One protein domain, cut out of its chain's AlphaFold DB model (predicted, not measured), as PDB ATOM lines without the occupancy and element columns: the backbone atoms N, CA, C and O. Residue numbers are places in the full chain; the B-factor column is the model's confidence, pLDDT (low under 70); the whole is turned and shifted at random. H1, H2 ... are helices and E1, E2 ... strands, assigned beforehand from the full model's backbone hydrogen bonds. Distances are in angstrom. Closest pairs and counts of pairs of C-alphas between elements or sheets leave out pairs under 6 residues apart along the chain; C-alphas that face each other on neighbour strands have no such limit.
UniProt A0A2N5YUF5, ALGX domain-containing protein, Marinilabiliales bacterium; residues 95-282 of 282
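This is residues 95 to 282 of the 282 residues of the protein "ALGX domain-containing protein" of Marinilabiliales bacterium (UniProt A0A2N5YUF5). A short parallel ribbon, E3 and E4, lies in the middle of a flattened body, between H4 on one side and the long helix H6 on the other. The first part of H2 packs on H4 and the helix runs on to one end of the longest axis; toward the other end lie the small hairpin E1 and E2 with H1, H3 and H7, while E6 of the ribbon E5 and E6 packs on the start of H6. The 188 printed residues include seven named helices and six named strands, in the order E1 E2 H1 H2 E3 H3 H4 E4 H5 H6 E5 H7 E6, with three separate two-stranded sheets, E1 and E2 antiparallel, E3 and E4 parallel, E5 and E6 antiparallel. The class is mixed, and the whole is compact, with a radius of gyration of the C-alphas of 18.5 A and spans of 57 by 45 by 28 A.

E5, residues 248 to 252, and E6, residues 277 to 281, are antiparallel neighbours; N 279 and O 250, 2.8 A apart, are within hydrogen-bond range. The closest C-alphas of E6 and H6, residues 219 to 237, are those of Ala 278 and Tyr 220, 5.6 A apart. H6 and H5, residues 194 to 201, are close but not clearly touching, with the C-alphas of Cys 225 and Phe 194 closest at 7.1 A, and run opposite ways at a steep tilt of 60 degrees. E3, residues 148 to 150, and E4, residues 191 to 193, are parallel neighbours, with N 150 and O 192 within hydrogen-bond range at 2.9 A. With H3, residues 154 to 157, and H4, residues 176 to 186, between them along the chain, they form a strand-helix-strand unit, two parallel neighbour strands joined through helices, with a right-handed crossover. H4 and E3 are near each other, with 5 pairs of C-alphas within 10 A. H2, residues 122 to 141, touches H4 with residues 122 to 129 alone, closest at the C-alphas of Ile 125 and Phe 180, 6.2 A; they run the same way at a steep tilt of 48 degrees. H3 touches H5, with the C-alphas of Phe 157 and Ile 199 closest at 5.5 A. H3 also touches H1, residues 108 to 115, with the C-alphas of Ala 155 and Ile 111 closest at 5.3 A. E1, residues 97 to 99, and E2, residues 105 to 107, form a hairpin, with N 98 and O 106 within hydrogen-bond range at 2.8 A. The closest C-alphas of E2 and H7, residues 261 to 265, are those of Leu 105 and Leu 262, 6.5 A apart. H2 and H6 are apart. In H1, H2, H4, H5, H6 and H7 every O i to N i+4 pair is within hydrogen-bond range; H3 is too short for such a pair.

E1 begins at C-alpha 97, (-49.129, 49.042, 1.681). H2 is 28.7 A long and ends at C-alpha 141, (-10.289, 27.121, 3.406). H6 measures 26.5 A, H4 15.2 A, E6 13.1 A and E5 12.6 A; E6 ends at C-alpha 281, (-38.837, 36.380, 27.806).

The two C-alphas farthest apart are those of Asp 141 and Tyr 269, 56.8 A. The printed part has no cut and ends at the chain's last residue, 282. The links H3 to H4, H5 to H6 and H7 to E6 are long. Mean pLDDT of the printed part is 95.2, and no printed residue is under 70.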
ATOM      1  N   GLU A  95     -48.125  54.205  -0.118       87.44
ATOM      2  CA  GLU A  95     -47.820  53.709  -1.473       87.44
ATOM      3  C   GLU A  95     -47.499  52.210  -1.561       87.44
ATOM      4  O   GLU A  95     -47.940  51.532  -2.485       87.44
ATOM      5  N   LYS A  96     -46.740  51.677  -0.598       90.94
ATOM      6  CA  LYS A  96     -46.304  50.273  -0.609       90.94
ATOM      7  C   LYS A  96     -47.256  49.329   0.116       90.94
ATOM      8  O   LYS A  96     -47.083  48.118   0.007       90.94
ATOM      9  N   VAL A  97     -48.232  49.854   0.857       96.06
ATOM     10  CA  VAL A  97     -49.129  49.042   1.681       96.06
ATOM     11  C   VAL A  97     -50.306  48.557   0.845       96.06
ATOM     12  O   VAL A  97     -50.953  49.315   0.129       96.06
ATOM     13  N   VAL A  98     -50.623  47.278   0.979       96.62
ATOM     14  CA  VAL A  98     -51.761  46.628   0.336       96.62
ATOM     15  C   VAL A  98     -52.707  46.153   1.428       96.62
ATOM     16  O   VAL A  98     -52.305  45.418   2.332       96.62
ATOM     17  N   ILE A  99     -53.971  46.568   1.347       97.31
ATOM     18  CA  ILE A  99     -55.026  46.104   2.251       97.31
ATOM     19  C   ILE A  99     -55.619  44.823   1.664       97.31
ATOM     20  O   ILE A  99     -56.335  44.849   0.665       97.31
ATOM     21  N   GLY A 100     -55.301  43.700   2.290       96.69
ATOM     22  CA  GLY A 100     -55.861  42.395   1.988       96.69
ATOM     23  C   GLY A 100     -57.229  42.148   2.617       96.69
ATOM     24  O   GLY A 100     -57.804  42.996   3.314       96.69
ATOM     25  N   LYS A 101     -57.750  40.942   2.380       96.94
ATOM     26  CA  LYS A 101     -58.989  40.452   2.991       96.94
ATOM     27  C   LYS A 101     -58.866  40.495   4.512       96.94
ATOM     28  O   LYS A 101     -57.776  40.395   5.077       96.94
ATOM     29  N   ASP A 102     -59.991  40.739   5.173       96.69
ATOM     30  CA  ASP A 102     -60.078  40.892   6.628       96.69
ATOM     31  C   ASP A 102     -59.135  41.945   7.231       96.69
ATOM     32  O   ASP A 102     -58.895  41.946   8.438       96.69
ATOM     33  N   ASN A 103     -58.655  42.899   6.424       96.94
ATOM     34  CA  ASN A 103     -57.674  43.926   6.790       96.94
ATOM     35  C   ASN A 103     -56.282  43.370   7.152       96.94
ATOM     36  O   ASN A 103     -55.587  43.965   7.978       96.94
ATOM     37  N   TYR A 104     -55.864  42.239   6.578       97.81
ATOM     38  CA  TYR A 104     -54.448  41.857   6.601       97.81
ATOM     39  C   TYR A 104     -53.644  42.835   5.751       97.81
ATOM     40  O   TYR A 104     -53.988  43.079   4.600       97.81
ATOM     41  N   LEU A 105     -52.581  43.406   6.307       97.75
ATOM     42  CA  LEU A 105     -51.733  44.342   5.575       97.75
ATOM     43  C   LEU A 105     -50.534  43.627   4.962       97.75
ATOM     44  O   LEU A 105     -49.924  42.776   5.604       97.75
ATOM     45  N   TYR A 106     -50.162  44.009   3.751       97.56
ATOM     46  CA  TYR A 106     -48.964  43.520   3.073       97.56
ATOM     47  C   TYR A 106     -48.157  44.690   2.537       97.56
ATOM     48  O   TYR A 106     -48.701  45.771   2.327       97.56
ATOM     49  N   GLU A 107     -46.885  44.446   2.253       96.12
ATOM     50  CA  GLU A 107     -46.167  45.249   1.274       96.12
ATOM     51  C   GLU A 107     -46.272  44.588  -0.105       96.12
ATOM     52  O   GLU A 107     -46.290  43.355  -0.221       96.12
ATOM     53  N   ASN A 108     -46.349  45.402  -1.156       94.88
ATOM     54  CA  ASN A 108     -46.471  44.937  -2.539       94.88
ATOM     55  C   ASN A 108     -45.355  43.957  -2.954       94.88
ATOM     56  O   ASN A 108     -45.645  42.913  -3.531       94.88
ATOM     57  N   ASN A 109     -44.103  44.227  -2.575       95.75
ATOM     58  CA  ASN A 109     -42.942  43.365  -2.840       95.75
ATOM     59  C   ASN A 109     -43.078  41.942  -2.260       95.75
ATOM     60  O   ASN A 109     -42.598  40.993  -2.874       95.75
ATOM     61  N   TYR A 110     -43.738  41.750  -1.111       96.88
ATOM     62  CA  TYR A 110     -43.961  40.404  -0.569       96.88
ATOM     63  C   TYR A 110     -44.966  39.631  -1.419       96.88
ATOM     64  O   TYR A 110     -44.779  38.437  -1.659       96.88
ATOM     65  N   ILE A 111     -46.023  40.303  -1.882       97.06
ATOM     66  CA  ILE A 111     -46.994  39.701  -2.796       97.06
ATOM     67  C   ILE A 111     -46.312  39.383  -4.130       97.06
ATOM     68  O   ILE A 111     -46.476  38.279  -4.646       97.06
ATOM     69  N   ASP A 112     -45.483  40.292  -4.640       95.69
ATOM     70  CA  ASP A 112     -44.727  40.093  -5.873       95.69
ATOM     71  C   ASP A 112     -43.789  38.880  -5.785       95.69
ATOM     72  O   ASP A 112     -43.800  38.033  -6.678       95.69
ATOM     73  N   ALA A 113     -43.079  38.714  -4.663       96.44
ATOM     74  CA  ALA A 113     -42.236  37.546  -4.397       96.44
ATOM     75  C   ALA A 113     -43.033  36.228  -4.324       96.44
ATOM     76  O   ALA A 113     -42.560  35.173  -4.766       96.44
ATOM     77  N   TYR A 114     -44.253  36.268  -3.775       96.69
ATOM     78  CA  TYR A 114     -45.152  35.112  -3.718       96.69
ATOM     79  C   TYR A 114     -45.693  34.721  -5.101       96.69
ATOM     80  O   TYR A 114     -45.773  33.530  -5.428       96.69
ATOM     81  N   LEU A 115     -46.063  35.720  -5.905       96.12
ATOM     82  CA  LEU A 115     -46.600  35.548  -7.253       96.12
ATOM     83  C   LEU A 115     -45.499  35.288  -8.291       96.12
ATOM     84  O   LEU A 115     -45.785  34.722  -9.340       96.12
ATOM     85  N   GLY A 116     -44.248  35.646  -7.996       96.12
ATOM     86  CA  GLY A 116     -43.107  35.542  -8.906       96.12
ATOM     87  C   GLY A 116     -43.047  36.657  -9.949       96.12
ATOM     88  O   GLY A 116     -42.414  36.480 -10.988       96.12
ATOM     89  N   THR A 117     -43.704  37.793  -9.709       95.06
ATOM     90  CA  THR A 117     -43.681  38.953 -10.619       95.06
ATOM     91  C   THR A 117     -42.357  39.721 -10.550       95.06
ATOM     92  O   THR A 117     -42.041  40.464 -11.478       95.06
ATOM     93  N   ASP A 118     -41.574  39.506  -9.490       95.81
ATOM     94  CA  ASP A 118     -40.221  40.029  -9.260       95.81
ATOM     95  C   ASP A 118     -39.111  39.043  -9.672       95.81
ATOM     96  O   ASP A 118     -37.938  39.225  -9.331       95.81
ATOM     97  N   TYR A 119     -39.472  37.952 -10.351       97.12
ATOM     98  CA  TYR A 119     -38.546  36.877 -10.672       97.12
ATOM     99  C   TYR A 119     -37.382  37.365 -11.549       97.12
ATOM    100  O   TYR A 119     -37.582  37.874 -12.650       97.12
ATOM    101  N   ILE A 120     -36.148  37.167 -11.074       97.81
ATOM    102  CA  ILE A 120     -34.941  37.744 -11.692       97.81
ATOM    103  C   ILE A 120     -34.337  36.891 -12.822       97.81
ATOM    104  O   ILE A 120     -33.318  37.271 -13.397       97.81
ATOM    105  N   GLY A 121     -34.941  35.742 -13.139       97.81
ATOM    106  CA  GLY A 121     -34.478  34.825 -14.185       97.81
ATOM    107  C   GLY A 121     -33.478  33.764 -13.709       97.81
ATOM    108  O   GLY A 121     -32.654  33.999 -12.820       97.81
ATOM    109  N   ASP A 122     -33.526  32.582 -14.339       96.94
ATOM    110  CA  ASP A 122     -32.699  31.424 -13.967       96.94
ATOM    111  C   ASP A 122     -31.204  31.733 -14.097       96.94
ATOM    112  O   ASP A 122     -30.410  31.328 -13.254       96.94
ATOM    113  N   GLU A 123     -30.810  32.462 -15.143       97.38
ATOM    114  CA  GLU A 123     -29.410  32.802 -15.403       97.38
ATOM    115  C   GLU A 123     -28.811  33.610 -14.248       97.38
ATOM    116  O   GLU A 123     -27.731  33.286 -13.745       97.38
ATOM    117  N   LYS A 124     -29.543  34.623 -13.764       98.12
ATOM    118  CA  LYS A 124     -29.091  35.459 -12.652       98.12
ATOM    119  C   LYS A 124     -29.019  34.661 -11.353       98.12
ATOM    120  O   LYS A 124     -28.032  34.786 -10.631       98.12
ATOM    121  N   ILE A 125     -30.017  33.820 -11.079       98.06
ATOM    122  CA  ILE A 125     -30.053  32.956  -9.887       98.06
ATOM    123  C   ILE A 125     -28.905  31.947  -9.898       98.06
ATOM    124  O   ILE A 125     -28.210  31.799  -8.891       98.06
ATOM    125  N   ASN A 126     -28.658  31.292 -11.030       96.00
ATOM    126  CA  ASN A 126     -27.559  30.342 -11.174       96.00
ATOM    127  C   ASN A 126     -26.204  31.044 -11.055       96.00
ATOM    128  O   ASN A 126     -25.315  30.544 -10.371       96.00
ATOM    129  N   SER A 127     -26.051  32.237 -11.639       97.19
ATOM    130  CA  SER A 127     -24.838  33.046 -11.483       97.19
ATOM    131  C   SER A 127     -24.567  33.406 -10.018       97.19
ATOM    132  O   SER A 127     -23.445  33.230  -9.543       97.19
ATOM    133  N   LEU A 128     -25.588  33.858  -9.281       97.69
ATOM    134  CA  LEU A 128     -25.469  34.190  -7.857       97.69
ATOM    135  C   LEU A 128     -25.188  32.952  -6.996       97.69
ATOM    136  O   LEU A 128     -24.350  33.013  -6.103       97.69
ATOM    137  N   SER A 129     -25.824  31.819  -7.292       96.38
ATOM    138  CA  SER A 129     -25.613  30.565  -6.556       96.38
ATOM    139  C   SER A 129     -24.212  29.993  -6.794       96.38
ATOM    140  O   SER A 129     -23.564  29.538  -5.857       96.38
ATOM    141  N   ASN A 130     -23.681  30.116  -8.014       95.88
ATOM    142  CA  ASN A 130     -22.295  29.755  -8.319       95.88
ATOM    143  C   ASN A 130     -21.291  30.675  -7.604       95.88
ATOM    144  O   ASN A 130     -20.240  30.221  -7.160       95.88
ATOM    145  N   GLN A 131     -21.592  31.973  -7.480       96.62
ATOM    146  CA  GLN A 131     -20.767  32.903  -6.699       96.62
ATOM    147  C   GLN A 131     -20.807  32.565  -5.205       96.62
ATOM    148  O   GLN A 131     -19.763  32.550  -4.561       96.62
ATOM    149  N   ALA A 132     -21.987  32.236  -4.678       97.12
ATOM    150  CA  ALA A 132     -22.159  31.743  -3.318       97.12
ATOM    151  C   ALA A 132     -21.351  30.463  -3.064       97.12
ATOM    152  O   ALA A 132     -20.693  30.374  -2.033       97.12
ATOM    153  N   LYS A 133     -21.325  29.521  -4.017       97.12
ATOM    154  CA  LYS A 133     -20.507  28.304  -3.914       97.12
ATOM    155  C   LYS A 133     -19.013  28.607  -3.843       97.12
ATOM    156  O   LYS A 133     -18.345  28.119  -2.944       97.12
ATOM    157  N   LYS A 134     -18.508  29.494  -4.702       96.88
ATOM    158  CA  LYS A 134     -17.106  29.941  -4.629       96.88
ATOM    159  C   LYS A 134     -16.781  30.637  -3.306       96.88
ATOM    160  O   LYS A 134     -15.690  30.482  -2.778       96.88
ATOM    161  N   CYS A 135     -17.712  31.439  -2.789       97.38
ATOM    162  CA  CYS A 135     -17.541  32.106  -1.502       97.38
ATOM    163  C   CYS A 135     -17.477  31.091  -0.356       97.38
ATOM    164  O   CYS A 135     -16.612  31.214   0.505       97.38
ATOM    165  N   GLU A 136     -18.352  30.084  -0.380       97.25
ATOM    166  CA  GLU A 136     -18.335  28.990   0.586       97.25
ATOM    167  C   GLU A 136     -17.009  28.222   0.529       97.25
ATOM    168  O   GLU A 136     -16.372  28.109   1.565       97.25
ATOM    169  N   GLU A 137     -16.522  27.826  -0.652       96.62
ATOM    170  CA  GLU A 137     -15.218  27.153  -0.815       96.62
ATOM    171  C   GLU A 137     -14.057  27.970  -0.212       96.62
ATOM    172  O   GLU A 137     -13.260  27.444   0.562       96.62
ATOM    173  N   ILE A 138     -14.000  29.281  -0.482       97.38
ATOM    174  CA  ILE A 138     -12.979  30.178   0.095       97.38
ATOM    175  C   ILE A 138     -13.116  30.275   1.622       97.38
ATOM    176  O   ILE A 138     -12.120  30.323   2.344       97.38
ATOM    177  N   MET A 139     -14.346  30.346   2.134       96.94
ATOM    178  CA  MET A 139     -14.600  30.392   3.573       96.94
ATOM    179  C   MET A 139     -14.227  29.074   4.255       96.94
ATOM    180  O   MET A 139     -13.680  29.103   5.357       96.94
ATOM    181  N   GLU A 140     -14.451  27.936   3.599       95.31
ATOM    182  CA  GLU A 140     -14.057  26.625   4.108       95.31
ATOM    183  C   GLU A 140     -12.536  26.500   4.248       95.31
ATOM    184  O   GLU A 140     -12.076  26.023   5.288       95.31
ATOM    185  N   ASP A 141     -11.757  27.034   3.299       96.50
ATOM    186  CA  ASP A 141     -10.289  27.121   3.406       96.50
ATOM    187  C   ASP A 141      -9.838  27.938   4.634       96.50
ATOM    188  O   ASP A 141      -8.767  27.711   5.201       96.50
ATOM    189  N   MET A 142     -10.679  28.870   5.094       96.88
ATOM    190  CA  MET A 142     -10.471  29.678   6.301       96.88
ATOM    191  C   MET A 142     -11.113  29.072   7.559       96.88
ATOM    192  O   MET A 142     -11.135  29.719   8.607       96.88
ATOM    193  N   SER A 143     -11.639  27.843   7.486       95.38
ATOM    194  CA  SER A 143     -12.398  27.193   8.568       95.38
ATOM    195  C   SER A 143     -13.643  27.976   9.021       95.38
ATOM    196  O   SER A 143     -14.065  27.879  10.176       95.38
ATOM    197  N   ILE A 144     -14.250  28.748   8.116       96.06
ATOM    198  CA  ILE A 144     -15.493  29.496   8.327       96.06
ATOM    199  C   ILE A 144     -16.636  28.738   7.649       96.06
ATOM    200  O   ILE A 144     -16.564  28.404   6.469       96.06
ATOM    201  N   LYS A 145     -17.721  28.479   8.385       95.62
ATOM    202  CA  LYS A 145     -18.930  27.860   7.829       95.62
ATOM    203  C   LYS A 145     -19.919  28.924   7.372       95.62
ATOM    204  O   LYS A 145     -20.281  29.811   8.141       95.62
ATOM    205  N   LEU A 146     -20.371  28.800   6.126       96.44
ATOM    206  CA  LEU A 146     -21.428  29.627   5.558       96.44
ATOM    207  C   LEU A 146     -22.764  28.874   5.629       96.44
ATOM    208  O   LEU A 146     -22.851  27.706   5.251       96.44
ATOM    209  N   LEU A 147     -23.806  29.543   6.122       97.19
ATOM    210  CA  LEU A 147     -25.169  29.016   6.194       97.19
ATOM    211  C   LEU A 147     -26.126  30.021   5.553       97.19
ATOM    212  O   LEU A 147     -26.231  31.162   5.999       97.19
ATOM    213  N   PHE A 148     -26.851  29.586   4.527       97.50
ATOM    214  CA  PHE A 148     -27.898  30.389   3.901       97.50
ATOM    215  C   PHE A 148     -29.225  30.208   4.644       97.50
ATOM    216  O   PHE A 148     -29.633  29.089   4.948       97.50
ATOM    217  N   VAL A 149     -29.929  31.305   4.921       98.00
ATOM    218  CA  VAL A 149     -31.188  31.286   5.680       98.00
ATOM    219  C   VAL A 149     -32.315  31.830   4.807       98.00
ATOM    220  O   VAL A 149     -32.308  33.005   4.448       98.00
ATOM    221  N   PHE A 150     -33.311  30.999   4.490       98.00
ATOM    222  CA  PHE A 150     -34.549  31.484   3.870       98.00
ATOM    223  C   PHE A 150     -35.515  31.962   4.950       98.00
ATOM    224  O   PHE A 150     -36.177  31.151   5.602       98.00
ATOM    225  N   ALA A 151     -35.614  33.279   5.117       97.19
ATOM    226  CA  ALA A 151     -36.631  33.893   5.963       97.19
ATOM    227  C   ALA A 151     -38.046  33.652   5.387       97.19
ATOM    228  O   ALA A 151     -38.221  33.653   4.163       97.19
ATOM    229  N   PRO A 152     -39.067  33.449   6.237       96.81
ATOM    230  CA  PRO A 152     -40.441  33.295   5.802       96.81
ATOM    231  C   PRO A 152     -41.002  34.611   5.271       96.81
ATOM    232  O   PRO A 152     -40.720  35.691   5.789       96.81
ATOM    233  N   GLY A 153     -41.839  34.511   4.242       96.69
ATOM    234  CA  GLY A 153     -42.533  35.655   3.657       96.69
ATOM    235  C   GLY A 153     -44.009  35.673   4.035       96.69
ATOM    236  O   GLY A 153     -44.707  34.681   3.829       96.69
ATOM    237  N   LYS A 154     -44.523  36.820   4.500       97.62
ATOM    238  CA  LYS A 154     -45.929  36.961   4.913       97.62
ATOM    239  C   LYS A 154     -46.926  36.589   3.814       97.62
ATOM    240  O   LYS A 154     -47.904  35.910   4.093       97.62
ATOM    241  N   ALA A 155     -46.682  36.993   2.567       97.19
ATOM    242  CA  ALA A 155     -47.550  36.639   1.439       97.19
ATOM    243  C   ALA A 155     -47.511  35.137   1.102       97.19
ATOM    244  O   ALA A 155     -48.521  34.577   0.691       97.19
ATOM    245  N   SER A 156     -46.372  34.471   1.327       96.50
ATOM    246  CA  SER A 156     -46.256  33.013   1.202       96.50
ATOM    247  C   SER A 156     -46.951  32.273   2.343       96.50
ATOM    248  O   SER A 156     -47.490  31.193   2.118       96.50
ATOM    249  N   PHE A 157     -46.942  32.849   3.546       98.19
ATOM    250  CA  PHE A 157     -47.587  32.286   4.730       98.19
ATOM    251  C   PHE A 157     -49.108  32.502   4.731       98.19
ATOM    252  O   PHE A 157     -49.862  31.588   5.051       98.19
ATOM    253  N   TYR A 158     -49.564  33.680   4.309       97.62
ATOM    254  CA  TYR A 158     -50.968  34.088   4.252       97.62
ATOM    255  C   TYR A 158     -51.408  34.484   2.830       97.62
ATOM    256  O   TYR A 158     -51.794  35.635   2.605       97.62
ATOM    257  N   PRO A 159     -51.353  33.587   1.834       96.44
ATOM    258  CA  PRO A 159     -51.810  33.915   0.488       96.44
ATOM    259  C   PRO A 159     -53.329  34.106   0.395       96.44
ATOM    260  O   PRO A 159     -53.808  34.825  -0.477       96.44
ATOM    261  N   GLU A 160     -54.100  33.492   1.292       96.56
ATOM    262  CA  GLU A 160     -55.564  33.519   1.284       96.56
ATOM    263  C   GLU A 160     -56.162  34.902   1.576       96.56
ATOM    264  O   GLU A 160     -57.289  35.176   1.155       96.56
ATOM    265  N   TYR A 161     -55.408  35.787   2.239       97.56
ATOM    266  CA  TYR A 161     -55.845  37.160   2.497       97.56
ATOM    267  C   TYR A 161     -55.323  38.168   1.467       97.56
ATOM    268  O   TYR A 161     -55.612  39.356   1.588       97.56
ATOM    269  N   ILE A 162     -54.610  37.738   0.422       96.94
ATOM    270  CA  ILE A 162     -54.279  38.622  -0.704       96.94
ATOM    271  C   ILE A 162     -55.595  39.023  -1.403       96.94
ATOM    272  O   ILE A 162     -56.460  38.166  -1.626       96.94
ATOM    273  N   PRO A 163     -55.813  40.316  -1.710       93.62
ATOM    274  CA  PRO A 163     -57.088  40.766  -2.255       93.62
ATOM    275  C   PRO A 163     -57.275  40.272  -3.701       93.62
ATOM    276  O   PRO A 163     -56.329  40.249  -4.482       93.62
ATOM    277  N   GLU A 164     -58.502  39.891  -4.073       88.69
ATOM    278  CA  GLU A 164     -58.828  39.267  -5.378       88.69
ATOM    279  C   GLU A 164     -58.651  40.190  -6.584       88.69
ATOM    280  O   GLU A 164     -58.600  39.739  -7.722       88.69
ATOM    281  N   ASN A 165     -58.564  41.490  -6.345       83.88
ATOM    282  CA  ASN A 165     -58.297  42.496  -7.360       83.88
ATOM    283  C   ASN A 165     -56.819  42.911  -7.395       83.88
ATOM    284  O   ASN A 165     -56.500  43.924  -8.021       83.88
ATOM    285  N   TYR A 166     -55.917  42.181  -6.722       87.19
ATOM    286  CA  TYR A 166     -54.495  42.486  -6.794       87.19
ATOM    287  C   TYR A 166     -54.002  42.347  -8.247       87.19
ATOM    288  O   TYR A 166     -54.293  41.344  -8.911       87.19
ATOM    289  N   PRO A 167     -53.272  43.338  -8.785       75.81
ATOM    290  CA  PRO A 167     -52.728  43.234 -10.131       75.81
ATOM    291  C   PRO A 167     -51.833  41.996 -10.252       75.81
ATOM    292  O   PRO A 167     -50.938  41.802  -9.438       75.81
ATOM    293  N   LYS A 168     -52.026  41.185 -11.301       75.31
ATOM    294  CA  LYS A 168     -51.191  40.004 -11.605       75.31
ATOM    295  C   LYS A 168     -51.294  38.845 -10.598       75.31
ATOM    296  O   LYS A 168     -50.304  38.167 -10.363       75.31
ATOM    297  N   LEU A 169     -52.484  38.556 -10.062       78.00
ATOM    298  CA  LEU A 169     -52.720  37.386  -9.192       78.00
ATOM    299  C   LEU A 169     -52.366  36.018  -9.793       78.00
ATOM    300  O   LEU A 169     -52.348  35.023  -9.065       78.00
ATOM    301  N   GLU A 170     -52.097  35.940 -11.094       83.75
ATOM    302  CA  GLU A 170     -51.601  34.721 -11.718       83.75
ATOM    303  C   GLU A 170     -50.227  34.363 -11.153       83.75
ATOM    304  O   GLU A 170     -49.192  34.926 -11.512       83.75
ATOM    305  N   LYS A 171     -50.233  33.398 -10.234       86.81
ATOM    306  CA  LYS A 171     -49.021  32.890  -9.616       86.81
ATOM    307  C   LYS A 171     -48.171  32.174 -10.659       86.81
ATOM    308  O   LYS A 171     -48.558  31.131 -11.188       86.81
ATOM    309  N   SER A 172     -46.974  32.698 -10.882       89.81
ATOM    310  CA  SER A 172     -45.957  32.070 -11.708       89.81
ATOM    311  C   SER A 172     -45.563  30.702 -11.146       89.81
ATOM    312  O   SER A 172     -45.499  30.457  -9.934       89.81
ATOM    313  N   THR A 173     -45.230  29.785 -12.051       90.12
ATOM    314  CA  THR A 173     -44.620  28.506 -11.677       90.12
ATOM    315  C   THR A 173     -43.244  28.721 -11.044       90.12
ATOM    316  O   THR A 173     -42.892  27.985 -10.112       90.12
ATOM    317  N   LYS A 174     -42.531  29.774 -11.470       95.12
ATOM    318  CA  LYS A 174     -41.204  30.177 -10.998       95.12
ATOM    319  C   LYS A 174     -41.262  31.407 -10.099       95.12
ATOM    320  O   LYS A 174     -41.859  32.417 -10.453       95.12
ATOM    321  N   THR A 175     -40.579  31.329  -8.965       97.12
ATOM    322  CA  THR A 175     -40.343  32.464  -8.065       97.12
ATOM    323  C   THR A 175     -38.876  32.482  -7.663       97.12
ATOM    324  O   THR A 175     -38.213  31.440  -7.715       97.12
ATOM    325  N   ASN A 176     -38.376  33.637  -7.212       97.81
ATOM    326  CA  ASN A 176     -37.010  33.755  -6.699       97.81
ATOM    327  C   ASN A 176     -36.745  32.701  -5.610       97.81
ATOM    328  O   ASN A 176     -35.780  31.953  -5.702       97.81
ATOM    329  N   TYR A 177     -37.658  32.557  -4.642       97.56
ATOM    330  CA  TYR A 177     -37.559  31.551  -3.578       97.56
ATOM    331  C   TYR A 177     -37.407  30.115  -4.107       97.56
ATOM    332  O   TYR A 177     -36.492  29.404  -3.693       97.56
ATOM    333  N   LYS A 178     -38.280  29.678  -5.029       97.06
ATOM    334  CA  LYS A 178     -38.245  28.302  -5.552       97.06
ATOM    335  C   LYS A 178     -36.947  28.015  -6.302       97.06
ATOM    336  O   LYS A 178     -36.331  26.975  -6.078       97.06
ATOM    337  N   GLU A 179     -36.538  28.932  -7.174       98.12
ATOM    338  CA  GLU A 179     -35.362  28.726  -8.017       98.12
ATOM    339  C   GLU A 179     -34.055  28.887  -7.228       98.12
ATOM    340  O   GLU A 179     -33.140  28.093  -7.432       98.12
ATOM    341  N   PHE A 180     -33.970  29.805  -6.254       98.12
ATOM    342  CA  PHE A 180     -32.829  29.848  -5.329       98.12
ATOM    343  C   PHE A 180     -32.740  28.570  -4.500       98.12
ATOM    344  O   PHE A 180     -31.668  27.981  -4.426       98.12
ATOM    345  N   LYS A 181     -33.849  28.087  -3.922       97.50
ATOM    346  CA  LYS A 181     -33.848  26.832  -3.155       97.50
ATOM    347  C   LYS A 181     -33.345  25.660  -3.997       97.50
ATOM    348  O   LYS A 181     -32.473  24.917  -3.554       97.50
ATOM    349  N   LYS A 182     -33.849  25.525  -5.228       97.25
ATOM    350  CA  LYS A 182     -33.395  24.503  -6.178       97.25
ATOM    351  C   LYS A 182     -31.913  24.663  -6.525       97.25
ATOM    352  O   LYS A 182     -31.190  23.674  -6.556       97.25
ATOM    353  N   SER A 183     -31.449  25.887  -6.776       96.94
ATOM    354  CA  SER A 183     -30.053  26.147  -7.141       96.94
ATOM    355  C   SER A 183     -29.092  25.868  -5.979       96.94
ATOM    356  O   SER A 183     -28.065  25.225  -6.184       96.94
ATOM    357  N   LEU A 184     -29.450  26.247  -4.747       96.06
ATOM    358  CA  LEU A 184     -28.680  25.928  -3.537       96.06
ATOM    359  C   LEU A 184     -28.591  24.415  -3.306       96.06
ATOM    360  O   LEU A 184     -27.504  23.907  -3.040       96.06
ATOM    361  N   GLN A 185     -29.701  23.688  -3.481       95.94
ATOM    362  CA  GLN A 185     -29.718  22.222  -3.417       95.94
ATOM    363  C   GLN A 185     -28.793  21.592  -4.467       95.94
ATOM    364  O   GLN A 185     -27.975  20.743  -4.125       95.94
ATOM    365  N   SER A 186     -28.877  22.031  -5.727       95.44
ATOM    366  CA  SER A 186     -28.032  21.514  -6.814       95.44
ATOM    367  C   SER A 186     -26.542  21.802  -6.618       95.44
ATOM    368  O   SER A 186     -25.712  21.023  -7.073       95.44
ATOM    369  N   ASN A 187     -26.198  22.904  -5.945       94.50
ATOM    370  CA  ASN A 187     -24.815  23.275  -5.628       94.50
ATOM    371  C   ASN A 187     -24.322  22.700  -4.288       94.50
ATOM    372  O   ASN A 187     -23.203  23.002  -3.876       94.50
ATOM    373  N   ASN A 188     -25.141  21.888  -3.605       95.00
ATOM    374  CA  ASN A 188     -24.855  21.354  -2.273       95.00
ATOM    375  C   ASN A 188     -24.446  22.446  -1.263       95.00
ATOM    376  O   ASN A 188     -23.554  22.249  -0.443       95.00
ATOM    377  N   LEU A 189     -25.077  23.620  -1.355       96.69
ATOM    378  CA  LEU A 189     -24.868  24.718  -0.418       96.69
ATOM    379  C   LEU A 189     -25.617  24.439   0.886       96.69
ATOM    380  O   LEU A 189     -26.763  23.993   0.868       96.69
ATOM    381  N   ASN A 190     -24.992  24.740   2.022       96.50
ATOM    382  CA  ASN A 190     -25.611  24.577   3.334       96.50
ATOM    383  C   ASN A 190     -26.696  25.644   3.570       96.50
ATOM    384  O   ASN A 190     -26.410  26.843   3.542       96.50
ATOM    385  N   TYR A 191     -27.939  25.231   3.827       97.44
ATOM    386  CA  TYR A 191     -29.038  26.160   4.093       97.44
ATOM    387  C   TYR A 191     -30.039  25.645   5.130       97.44
ATOM    388  O   TYR A 191     -30.144  24.446   5.394       97.44
ATOM    389  N   ILE A 192     -30.814  26.576   5.684       98.19
ATOM    390  CA  ILE A 192     -32.010  26.328   6.491       98.19
ATOM    391  C   ILE A 192     -33.189  27.106   5.900       98.19
ATOM    392  O   ILE A 192     -33.045  28.246   5.456       98.19
ATOM    393  N   ASP A 193     -34.356  26.465   5.842       98.38
ATOM    394  CA  ASP A 193     -35.532  27.002   5.159       98.38
ATOM    395  C   ASP A 193     -36.709  27.213   6.111       98.38
ATOM    396  O   ASP A 193     -37.599  26.369   6.245       98.38
ATOM    397  N   PHE A 194     -36.717  28.384   6.751       98.56
ATOM    398  CA  PHE A 194     -37.791  28.781   7.650       98.56
ATOM    399  C   PHE A 194     -39.081  29.144   6.913       98.56
ATOM    400  O   PHE A 194     -40.155  29.008   7.491       98.56
ATOM    401  N   ASN A 195     -39.021  29.531   5.634       98.00
ATOM    402  CA  ASN A 195     -40.224  29.791   4.844       98.00
ATOM    403  C   ASN A 195     -41.084  28.535   4.682       98.00
ATOM    404  O   ASN A 195     -42.266  28.550   5.022       98.00
ATOM    405  N   SER A 196     -40.500  27.433   4.202       97.81
ATOM    406  CA  SER A 196     -41.235  26.166   4.117       97.81
ATOM    407  C   SER A 196     -41.639  25.634   5.489       97.81
ATOM    408  O   SER A 196     -42.747  25.122   5.634       97.81
ATOM    409  N   TRP A 197     -40.779  25.790   6.498       98.06
ATOM    410  CA  TRP A 197     -41.071  25.335   7.851       98.06
ATOM    411  C   TRP A 197     -42.291  26.042   8.444       98.06
ATOM    412  O   TRP A 197     -43.191  25.363   8.927       98.06
ATOM    413  N   PHE A 198     -42.374  27.371   8.313       98.38
ATOM    414  CA  PHE A 198     -43.518  28.168   8.764       98.38
ATOM    415  C   PHE A 198     -44.800  27.744   8.051       98.38
ATOM    416  O   PHE A 198     -45.798  27.472   8.708       98.38
ATOM    417  N   ILE A 199     -44.772  27.624   6.719       97.75
ATOM    418  CA  ILE A 199     -45.940  27.176   5.944       97.75
ATOM    419  C   ILE A 199     -46.442  25.815   6.447       97.75
ATOM    420  O   ILE A 199     -47.642  25.645   6.638       97.75
ATOM    421  N   ASN A 200     -45.537  24.871   6.716       97.62
ATOM    422  CA  ASN A 200     -45.899  23.531   7.180       97.62
ATOM    423  C   ASN A 200     -46.471  23.505   8.606       97.62
ATOM    424  O   ASN A 200     -47.249  22.611   8.924       97.62
ATOM    425  N   MET A 201     -46.090  24.453   9.466       96.25
ATOM    426  CA  MET A 201     -46.598  24.545  10.842       96.25
ATOM    427  C   MET A 201     -47.779  25.508  10.997       96.25
ATOM    428  O   MET A 201     -48.245  25.719  12.113       96.25
ATOM    429  N   LYS A 202     -48.254  26.131   9.913       95.44
ATOM    430  CA  LYS A 202     -49.283  27.178   9.968       95.44
ATOM    431  C   LYS A 202     -50.525  26.751  10.751       95.44
ATOM    432  O   LYS A 202     -51.007  27.518  11.577       95.44
ATOM    433  N   ASP A 203     -50.987  25.525  10.518       95.25
ATOM    434  CA  ASP A 203     -52.215  24.992  11.117       95.25
ATOM    435  C   ASP A 203     -51.989  24.332  12.488       95.25
ATOM    436  O   ASP A 203     -52.945  23.969  13.169       95.25
ATOM    437  N   THR A 204     -50.729  24.147  12.896       96.06
ATOM    438  CA  THR A 204     -50.356  23.434  14.129       96.06
ATOM    439  C   THR A 204     -49.623  24.307  15.142       96.06
ATOM    440  O   THR A 204     -49.446  23.895  16.287       96.06
ATOM    441  N   SER A 205     -49.200  25.510  14.750       97.00
ATOM    442  CA  SER A 205     -48.547  26.459  15.641       97.00
ATOM    443  C   SER A 205     -49.490  26.909  16.754       97.00
ATOM    444  O   SER A 205     -50.584  27.402  16.493       97.00
ATOM    445  N   THR A 206     -49.028  26.807  18.000       95.75
ATOM    446  CA  THR A 206     -49.786  27.235  19.186       95.75
ATOM    447  C   THR A 206     -50.111  28.727  19.170       95.75
ATOM    448  O   THR A 206     -51.183  29.128  19.618       95.75
ATOM    449  N   TYR A 207     -49.197  29.550  18.649       96.62
ATOM    450  CA  TYR A 207     -49.343  31.004  18.601       96.62
ATOM    451  C   TYR A 207     -49.125  31.538  17.180       96.62
ATOM    452  O   TYR A 207     -48.435  30.893  16.382       96.62
ATOM    453  N   PRO A 208     -49.680  32.715  16.836       96.06
ATOM    454  CA  PRO A 208     -49.491  33.305  15.517       96.06
ATOM    455  C   PRO A 208     -48.013  33.535  15.180       96.06
ATOM    456  O   PRO A 208     -47.252  34.081  15.978       96.06
ATOM    457  N   LEU A 209     -47.614  33.155  13.964       97.12
ATOM    458  CA  LEU A 209     -46.234  33.272  13.463       97.12
ATOM    459  C   LEU A 209     -45.975  34.548  12.659       97.12
ATOM    460  O   LEU A 209     -44.830  34.887  12.377       97.12
ATOM    461  N   PHE A 210     -47.036  35.252  12.280       96.88
ATOM    462  CA  PHE A 210     -47.005  36.516  11.553       96.88
ATOM    463  C   PHE A 210     -48.060  37.442  12.119       96.88
ATOM    464  O   PHE A 210     -49.079  36.978  12.621       96.88
ATOM    465  N   HIS A 211     -47.837  38.742  11.966       95.00
ATOM    466  CA  HIS A 211     -48.784  39.772  12.367       95.00
ATOM    467  C   HIS A 211     -49.862  40.000  11.322       95.00
ATOM    468  O   HIS A 211     -49.661  39.802  10.122       95.00
ATOM    469  N   LYS A 212     -50.999  40.540  11.756       96.31
ATOM    470  CA  LYS A 212     -52.034  41.018  10.836       96.31
ATOM    471  C   LYS A 212     -51.653  42.343  10.180       96.31
ATOM    472  O   LYS A 212     -51.746  42.464   8.960       96.31
ATOM    473  N   ALA A 213     -51.184  43.300  10.978       96.25
ATOM    474  CA  ALA A 213     -50.918  44.675  10.557       96.25
ATOM    475  C   ALA A 213     -49.423  45.021  10.443       96.25
ATOM    476  O   ALA A 213     -49.106  46.169  10.141       96.25
ATOM    477  N   GLY A 214     -48.532  44.050  10.651       95.75
ATOM    478  CA  GLY A 214     -47.091  44.194  10.441       95.75
ATOM    479  C   GLY A 214     -46.561  43.271   9.347       95.75
ATOM    480  O   GLY A 214     -47.205  42.260   9.048       95.75
ATOM    481  N   ILE A 215     -45.424  43.592   8.729       95.81
ATOM    482  CA  ILE A 215     -44.874  42.782   7.623       95.81
ATOM    483  C   ILE A 215     -44.023  41.594   8.093       95.81
ATOM    484  O   ILE A 215     -43.935  40.578   7.402       95.81
ATOM    485  N   HIS A 216     -43.440  41.695   9.287       95.88
ATOM    486  CA  HIS A 216     -42.525  40.697   9.842       95.88
ATOM    487  C   HIS A 216     -43.242  39.525  10.538       95.88
ATOM    488  O   HIS A 216     -44.424  39.612  10.889       95.88
ATOM    489  N   TRP A 217     -42.506  38.428  10.752       95.88
ATOM    490  CA  TRP A 217     -42.889  37.330  11.653       95.88
ATOM    491  C   TRP A 217     -43.043  37.805  13.106       95.88
ATOM    492  O   TRP A 217     -42.523  38.860  13.466       95.88
ATOM    493  N   SER A 218     -43.739  37.038  13.944       96.38
ATOM    494  CA  SER A 218     -43.908  37.352  15.370       96.38
ATOM    495  C   SER A 218     -42.652  37.117  16.193       96.38
ATOM    496  O   SER A 218     -41.775  36.356  15.786       96.38
ATOM    497  N   TYR A 219     -42.578  37.720  17.385       95.81
ATOM    498  CA  TYR A 219     -41.511  37.422  18.349       95.81
ATOM    499  C   TYR A 219     -41.464  35.937  18.717       95.81
ATOM    500  O   TYR A 219     -40.383  35.363  18.838       95.81
ATOM    501  N   TYR A 220     -42.624  35.287  18.815       96.12
ATOM    502  CA  TYR A 220     -42.702  33.837  18.945       96.12
ATOM    503  C   TYR A 220     -42.096  33.108  17.734       96.12
ATOM    504  O   TYR A 220     -41.270  32.215  17.907       96.12
ATOM    505  N   GLY A 221     -42.425  33.519  16.507       96.38
ATOM    506  CA  GLY A 221     -41.788  32.973  15.305       96.38
ATOM    507  C   GLY A 221     -40.268  33.190  15.289       96.38
ATOM    508  O   GLY A 221     -39.516  32.280  14.947       96.38
ATOM    509  N   MET A 222     -39.801  34.368  15.711       95.75
ATOM    510  CA  MET A 222     -38.376  34.684  15.847       95.75
ATOM    511  C   MET A 222     -37.677  33.770  16.847       95.75
ATOM    512  O   MET A 222     -36.587  33.290  16.550       95.75
ATOM    513  N   TYR A 223     -38.299  33.507  17.997       96.00
ATOM    514  CA  TYR A 223     -37.786  32.577  19.000       96.00
ATOM    515  C   TYR A 223     -37.574  31.176  18.422       96.00
ATOM    516  O   TYR A 223     -36.473  30.635  18.520       96.00
ATOM    517  N   LEU A 224     -38.591  30.626  17.751       96.62
ATOM    518  CA  LEU A 224     -38.506  29.303  17.127       96.62
ATOM    519  C   LEU A 224     -37.366  29.227  16.100       96.62
ATOM    520  O   LEU A 224     -36.624  28.242  16.050       96.62
ATOM    521  N   CYS A 225     -37.212  30.277  15.288       97.19
ATOM    522  CA  CYS A 225     -36.119  30.389  14.326       97.19
ATOM    523  C   CYS A 225     -34.754  30.498  15.012       97.19
ATOM    524  O   CYS A 225     -33.811  29.860  14.556       97.19
ATOM    525  N   ALA A 226     -34.635  31.284  16.084       96.88
ATOM    526  CA  ALA A 226     -33.382  31.477  16.805       96.88
ATOM    527  C   ALA A 226     -32.913  30.181  17.486       96.88
ATOM    528  O   ALA A 226     -31.768  29.783  17.284       96.88
ATOM    529  N   ASP A 227     -33.805  29.477  18.189       96.19
ATOM    530  CA  ASP A 227     -33.521  28.161  18.784       96.19
ATOM    531  C   ASP A 227     -33.065  27.148  17.719       96.19
ATOM    532  O   ASP A 227     -32.020  26.505  17.843       96.19
ATOM    533  N   SER A 228     -33.800  27.069  16.606       96.75
ATOM    534  CA  SER A 228     -33.466  26.159  15.504       96.75
ATOM    535  C   SER A 228     -32.150  26.524  14.815       96.75
ATOM    536  O   SER A 228     -31.404  25.640  14.387       96.75
ATOM    537  N   LEU A 229     -31.856  27.819  14.692       97.56
ATOM    538  CA  LEU A 229     -30.618  28.313  14.101       97.56
ATOM    539  C   LEU A 229     -29.416  27.964  14.980       97.56
ATOM    540  O   LEU A 229     -28.426  27.479  14.444       97.56
ATOM    541  N   ILE A 230     -29.513  28.141  16.302       96.94
ATOM    542  CA  ILE A 230     -28.454  27.764  17.251       96.94
ATOM    543  C   ILE A 230     -28.136  26.273  17.111       96.94
ATOM    544  O   ILE A 230     -26.991  25.927  16.837       96.94
ATOM    545  N   LYS A 231     -29.155  25.404  17.150       96.12
ATOM    546  CA  LYS A 231     -28.987  23.946  16.982       96.12
ATOM    547  C   LYS A 231     -28.373  23.572  15.631       96.12
ATOM    548  O   LYS A 231     -27.559  22.651  15.542       96.12
ATOM    549  N   LYS A 232     -28.749  24.275  14.554       96.94
ATOM    550  CA  LYS A 232     -28.158  24.065  13.223       96.94
ATOM    551  C   LYS A 232     -26.681  24.451  13.208       96.94
ATOM    552  O   LYS A 232     -25.874  23.684  12.692       96.94
ATOM    553  N   VAL A 233     -26.340  25.614  13.761       97.06
ATOM    554  CA  VAL A 233     -24.962  26.117  13.803       97.06
ATOM    555  C   VAL A 233     -24.092  25.225  14.684       97.06
ATOM    556  O   VAL A 233     -23.021  24.833  14.237       97.06
ATOM    557  N   GLU A 234     -24.560  24.847  15.873       97.12
ATOM    558  CA  GLU A 234     -23.881  23.917  16.784       97.12
ATOM    559  C   GLU A 234     -23.509  22.608  16.085       97.12
ATOM    560  O   GLU A 234     -22.349  22.190  16.115       97.12
ATOM    561  N   LYS A 235     -24.466  22.010  15.364       96.06
ATOM    562  CA  LYS A 235     -24.223  20.814  14.553       96.06
ATOM    563  C   LYS A 235     -23.190  21.062  13.449       96.06
ATOM    564  O   LYS A 235     -22.345  20.203  13.210       96.06
ATOM    565  N   ASP A 236     -23.266  22.201  12.765       95.06
ATOM    566  CA  ASP A 236     -22.395  22.514  11.628       95.06
ATOM    567  C   ASP A 236     -20.942  22.778  12.044       95.06
ATOM    568  O   ASP A 236     -20.021  22.447  11.293       95.06
ATOM    569  N   ILE A 237     -20.727  23.367  13.224       95.69
ATOM    570  CA  ILE A 237     -19.386  23.673  13.746       95.69
ATOM    571  C   ILE A 237     -18.884  22.642  14.763       95.69
ATOM    572  O   ILE A 237     -17.735  22.740  15.194       95.69
ATOM    573  N   ASN A 238     -19.724  21.673  15.141       95.69
ATOM    574  CA  ASN A 238     -19.464  20.667  16.170       95.69
ATOM    575  C   ASN A 238     -18.985  21.291  17.496       95.69
ATOM    576  O   ASN A 238     -17.953  20.902  18.049       95.69
ATOM    577  N   LYS A 239     -19.710  22.307  17.974       95.94
ATOM    578  CA  LYS A 239     -19.465  22.959  19.268       95.94
ATOM    579  C   LYS A 239     -20.775  23.227  19.973       95.94
ATOM    580  O   LYS A 239     -21.667  23.794  19.356       95.94
ATOM    581  N   ASP A 240     -20.796  22.907  21.256       96.44
ATOM    582  CA  ASP A 240     -21.862  23.265  22.185       96.44
ATOM    583  C   ASP A 240     -22.002  24.793  22.267       96.44
ATOM    584  O   ASP A 240     -21.024  25.502  22.549       96.44
ATOM    585  N   LEU A 241     -23.189  25.301  21.935       95.88
ATOM    586  CA  LEU A 241     -23.518  26.724  21.976       95.88
ATOM    587  C   LEU A 241     -24.519  27.011  23.103       95.88
ATOM    588  O   LEU A 241     -25.338  26.162  23.434       95.88
ATOM    589  N   PRO A 242     -24.525  28.232  23.671       94.25
ATOM    590  CA  PRO A 242     -25.537  28.605  24.652       94.25
ATOM    591  C   PRO A 242     -26.963  28.435  24.108       94.25
ATOM    592  O   PRO A 242     -27.310  28.997  23.065       94.25
ATOM    593  N   GLU A 243     -27.790  27.696  24.844       90.94
ATOM    594  CA  GLU A 243     -29.207  27.513  24.539       90.94
ATOM    595  C   GLU A 243     -30.041  28.728  24.970       90.94
ATOM    596  O   GLU A 243     -29.714  29.443  25.922       90.94
ATOM    597  N   LEU A 244     -31.167  28.946  24.285       92.19
ATOM    598  CA  LEU A 244     -32.159  29.932  24.710       92.19
ATOM    599  C   LEU A 244     -33.024  29.341  25.826       92.19
ATOM    600  O   LEU A 244     -33.842  28.455  25.582       92.19
ATOM    601  N   SER A 245     -32.884  29.873  27.039       91.88
ATOM    602  CA  SER A 245     -33.750  29.526  28.166       91.88
ATOM    603  C   SER A 245     -35.005  30.395  28.146       91.88
ATOM    604  O   SER A 245     -34.944  31.574  28.465       91.88
ATOM    605  N   LEU A 246     -36.145  29.828  27.750       93.31
ATOM    606  CA  LEU A 246     -37.431  30.524  27.807       93.31
ATOM    607  C   LEU A 246     -37.954  30.527  29.250       93.31
ATOM    608  O   LEU A 246     -38.359  29.481  29.758       93.31
ATOM    609  N   GLU A 247     -37.982  31.690  29.899       94.44
ATOM    610  CA  GLU A 247     -38.508  31.830  31.262       94.44
ATOM    611  C   GLU A 247     -40.035  31.928  31.281       94.44
ATOM    612  O   GLU A 247     -40.707  31.313  32.109       94.44
ATOM    613  N   ASN A 248     -40.592  32.726  30.367       95.56
ATOM    614  CA  ASN A 248     -42.023  32.971  30.285       95.56
ATOM    615  C   ASN A 248     -42.438  33.310  28.849       95.56
ATOM    616  O   ASN A 248     -41.637  33.722  28.010       95.56
ATOM    617  N   LEU A 249     -43.726  33.129  28.581       95.38
ATOM    618  CA  LEU A 249     -44.353  33.484  27.325       95.38
ATOM    619  C   LEU A 249     -45.626  34.282  27.619       95.38
ATOM    620  O   LEU A 249     -46.670  33.728  27.959       95.38
ATOM    621  N   GLU A 250     -45.521  35.600  27.513       96.50
ATOM    622  CA  GLU A 250     -46.638  36.506  27.755       96.50
ATOM    623  C   GLU A 250     -47.573  36.533  26.542       96.50
ATOM    624  O   GLU A 250     -47.120  36.701  25.411       96.50
ATOM    625  N   ILE A 251     -48.882  36.419  26.779       97.00
ATOM    626  CA  ILE A 251     -49.906  36.628  25.752       97.00
ATOM    627  C   ILE A 251     -50.487  38.024  25.922       97.00
ATOM    628  O   ILE A 251     -51.038  38.335  26.978       97.00
ATOM    629  N   SER A 252     -50.373  38.859  24.891       95.06
ATOM    630  CA  SER A 252     -50.873  40.231  24.937       95.06
ATOM    631  C   SER A 252     -51.543  40.650  23.633       95.06
ATOM    632  O   SER A 252     -51.116  40.283  22.537       95.06
ATOM    633  N   SER A 253     -52.597  41.455  23.768       91.62
ATOM    634  CA  SER A 253     -53.251  42.147  22.655       91.62
ATOM    635  C   SER A 253     -52.489  43.405  22.214       91.62
ATOM    636  O   SER A 253     -52.748  43.949  21.138       91.62
ATOM    637  N   GLU A 254     -51.588  43.914  23.060       91.12
ATOM    638  CA  GLU A 254     -50.766  45.087  22.766       91.12
ATOM    639  C   GLU A 254     -49.713  44.739  21.713       91.12
ATOM    640  O   GLU A 254     -48.846  43.915  21.963       91.12
ATOM    641  N   GLN A 255     -49.767  45.393  20.552       88.19
ATOM    642  CA  GLN A 255     -48.748  45.234  19.514       88.19
ATOM    643  C   GLN A 255     -47.496  46.045  19.885       88.19
ATOM    644  O   GLN A 255     -47.583  47.252  20.125       88.19
ATOM    645  N   ARG A 256     -46.330  45.403  19.891       87.94
ATOM    646  CA  ARG A 256     -45.023  45.965  20.251       87.94
ATOM    647  C   ARG A 256     -44.169  46.177  18.995       87.94
ATOM    648  O   ARG A 256     -44.340  45.509  17.987       87.94
ATOM    649  N   HIS A 257     -43.217  47.106  19.035       82.62
ATOM    650  CA  HIS A 257     -42.179  47.272  17.999       82.62
ATOM    651  C   HIS A 257     -42.684  47.250  16.533       82.62
ATOM    652  O   HIS A 257     -43.387  48.166  16.107       82.62
ATOM    653  N   THR A 258     -42.283  46.247  15.742       86.00
ATOM    654  CA  THR A 258     -42.550  46.138  14.296       86.00
ATOM    655  C   THR A 258     -43.839  45.385  13.964       86.00
ATOM    656  O   THR A 258     -44.187  45.209  12.801       86.00
ATOM    657  N   GLU A 259     -44.604  44.961  14.966       91.00
ATOM    658  CA  GLU A 259     -45.791  44.118  14.771       91.00
ATOM    659  C   GLU A 259     -46.970  44.862  14.131       91.00
ATOM    660  O   GLU A 259     -47.866  44.261  13.532       91.00
ATOM    661  N   TYR A 260     -46.943  46.191  14.226       94.44
ATOM    662  CA  TYR A 260     -47.928  47.102  13.650       94.44
ATOM    663  C   TYR A 260     -47.273  48.108  12.683       94.44
ATOM    664  O   TYR A 260     -47.790  49.203  12.475       94.44
ATOM    665  N   ASP A 261     -46.114  47.780  12.098       94.31
ATOM    666  CA  ASP A 261     -45.359  48.712  11.247       94.31
ATOM    667  C   ASP A 261     -46.165  49.225  10.038       94.31
ATOM    668  O   ASP A 261     -46.295  50.439   9.863       94.31
ATOM    669  N   LEU A 262     -46.812  48.348   9.267       96.25
ATOM    670  CA  LEU A 262     -47.673  48.758   8.156       96.25
ATOM    671  C   LEU A 262     -48.906  49.505   8.661       96.25
ATOM    672  O   LEU A 262     -49.317  50.499   8.066       96.25
ATOM    673  N   GLY A 263     -49.474  49.074   9.786       95.19
ATOM    674  CA  GLY A 263     -50.588  49.758  10.434       95.19
ATOM    675  C   GLY A 263     -50.244  51.189  10.870       95.19
ATOM    676  O   GLY A 263     -51.100  52.071  10.798       95.19
ATOM    677  N   ASN A 264     -48.994  51.452  11.255       94.25
ATOM    678  CA  ASN A 264     -48.501  52.796  11.551       94.25
ATOM    679  C   ASN A 264     -48.363  53.641  10.276       94.25
ATOM    680  O   ASN A 264     -48.739  54.814  10.281       94.25
ATOM    681  N   LEU A 265     -47.903  53.049   9.166       95.06
ATOM    682  CA  LEU A 265     -47.829  53.725   7.861       95.06
ATOM    683  C   LEU A 265     -49.210  54.137   7.334       95.06
ATOM    684  O   LEU A 265     -49.345  55.181   6.695       95.06
ATOM    685  N   MET A 266     -50.249  53.360   7.656       95.31
ATOM    686  CA  MET A 266     -51.635  53.680   7.304       95.31
ATOM    687  C   MET A 266     -52.124  55.003   7.916       95.31
ATOM    688  O   MET A 266     -53.052  55.610   7.381       95.31
ATOM    689  N   ASN A 267     -51.517  55.465   9.020       95.31
ATOM    690  CA  ASN A 267     -51.896  56.702   9.706       95.31
ATOM    691  C   ASN A 267     -53.414  56.794   9.960       95.31
ATOM    692  O   ASN A 267     -54.057  57.781   9.613       95.31
ATOM    693  N   LEU A 268     -54.007  55.752  10.546       95.38
ATOM    694  CA  LEU A 268     -55.431  55.739  10.901       95.38
ATOM    695  C   LEU A 268     -55.666  56.396  12.265       95.38
ATOM    696  O   LEU A 268     -54.756  56.464  13.095       95.38
ATOM    697  N   TYR A 269     -56.890  56.874  12.499       93.25
ATOM    698  CA  TYR A 269     -57.328  57.283  13.837       93.25
ATOM    699  C   TYR A 269     -57.670  56.077  14.694       93.25
ATOM    700  O   TYR A 269     -57.238  55.982  15.841       93.25
ATOM    701  N   TYR A 270     -58.447  55.160  14.124       94.12
ATOM    702  CA  TYR A 270     -58.815  53.920  14.777       94.12
ATOM    703  C   TYR A 270     -57.915  52.810  14.236       94.12
ATOM    704  O   TYR A 270     -57.958  52.531  13.032       94.12
ATOM    705  N   PRO A 271     -57.080  52.192  15.087       93.06
ATOM    706  CA  PRO A 271     -56.197  51.129  14.643       93.06
ATOM    707  C   PRO A 271     -57.005  49.924  14.147       93.06
ATOM    708  O   PRO A 271     -58.119  49.642  14.596       93.06
ATOM    709  N   ILE A 272     -56.419  49.196  13.203       94.31
ATOM    710  CA  ILE A 272     -56.928  47.925  12.710       94.31
ATOM    711  C   ILE A 272     -56.902  46.937  13.868       94.31
ATOM    712  O   ILE A 272     -55.864  46.711  14.485       94.31
ATOM    713  N   LYS A 273     -58.047  46.305  14.125       94.44
ATOM    714  CA  LYS A 273     -58.148  45.242  15.120       94.44
ATOM    715  C   LYS A 273     -57.251  44.057  14.738       94.44
ATOM    716  O   LYS A 273     -57.437  43.456  13.671       94.44
ATOM    717  N   THR A 274     -56.330  43.718  15.632       94.62
ATOM    718  CA  THR A 274     -55.427  42.561  15.560       94.62
ATOM    719  C   THR A 274     -55.886  41.446  16.514       94.62
ATOM    720  O   THR A 274     -57.024  41.463  16.991       94.62
ATOM    721  N   TYR A 275     -55.034  40.442  16.709       94.69
ATOM    722  CA  TYR A 275     -55.206  39.322  17.635       94.69
ATOM    723  C   TYR A 275     -54.042  39.282  18.624       94.69
ATOM    724  O   TYR A 275     -53.022  39.941  18.404       94.69
ATOM    725  N   ASP A 276     -54.213  38.491  19.678       96.25
ATOM    726  CA  ASP A 276     -53.203  38.309  20.710       96.25
ATOM    727  C   ASP A 276     -51.952  37.629  20.147       96.25
ATOM    728  O   ASP A 276     -52.024  36.736  19.295       96.25
ATOM    729  N   LEU A 277     -50.798  38.077  20.628       96.25
ATOM    730  CA  LEU A 277     -49.482  37.595  20.237       96.25
ATOM    731  C   LEU A 277     -48.734  37.070  21.457       96.25
ATOM    732  O   LEU A 277     -49.032  37.436  22.593       96.25
ATOM    733  N   ALA A 278     -47.765  36.200  21.191       96.44
ATOM    734  CA  ALA A 278     -46.912  35.601  22.199       96.44
ATOM    735  C   ALA A 278     -45.538  36.280  22.230       96.44
ATOM    736  O   ALA A 278     -44.857  36.360  21.202       96.44
ATOM    737  N   TYR A 279     -45.126  36.703  23.426       96.12
ATOM    738  CA  TYR A 279     -43.867  37.390  23.699       96.12
ATOM    739  C   TYR A 279     -42.979  36.533  24.607       96.12
ATOM    740  O   TYR A 279     -43.237  36.435  25.808       96.12
ATOM    741  N   PRO A 280     -41.940  35.905  24.037       94.62
ATOM    742  CA  PRO A 280     -40.905  35.214  24.795       94.62
ATOM    743  C   PRO A 280     -40.110  36.174  25.689       94.62
ATOM    744  O   PRO A 280     -39.691  37.238  25.225       94.62
ATOM    745  N   SER A 281     -39.843  35.769  26.930       93.38
ATOM    746  CA  SER A 281     -38.837  36.380  27.806       93.38
ATOM    747  C   SER A 281     -37.809  35.336  28.246       93.38
ATOM    748  O   SER A 281     -38.159  34.168  28.436       93.38
ATOM    749  N   TYR A 282     -36.557  35.768  28.394       87.94
ATOM    750  CA  TYR A 282     -35.379  34.931  28.632       87.94
ATOM    751  C   TYR A 282     -34.523  35.505  29.753       87.94
ATOM    752  O   TYR A 282     -34.570  36.751  29.913       87.94
TER     753      TYR A 282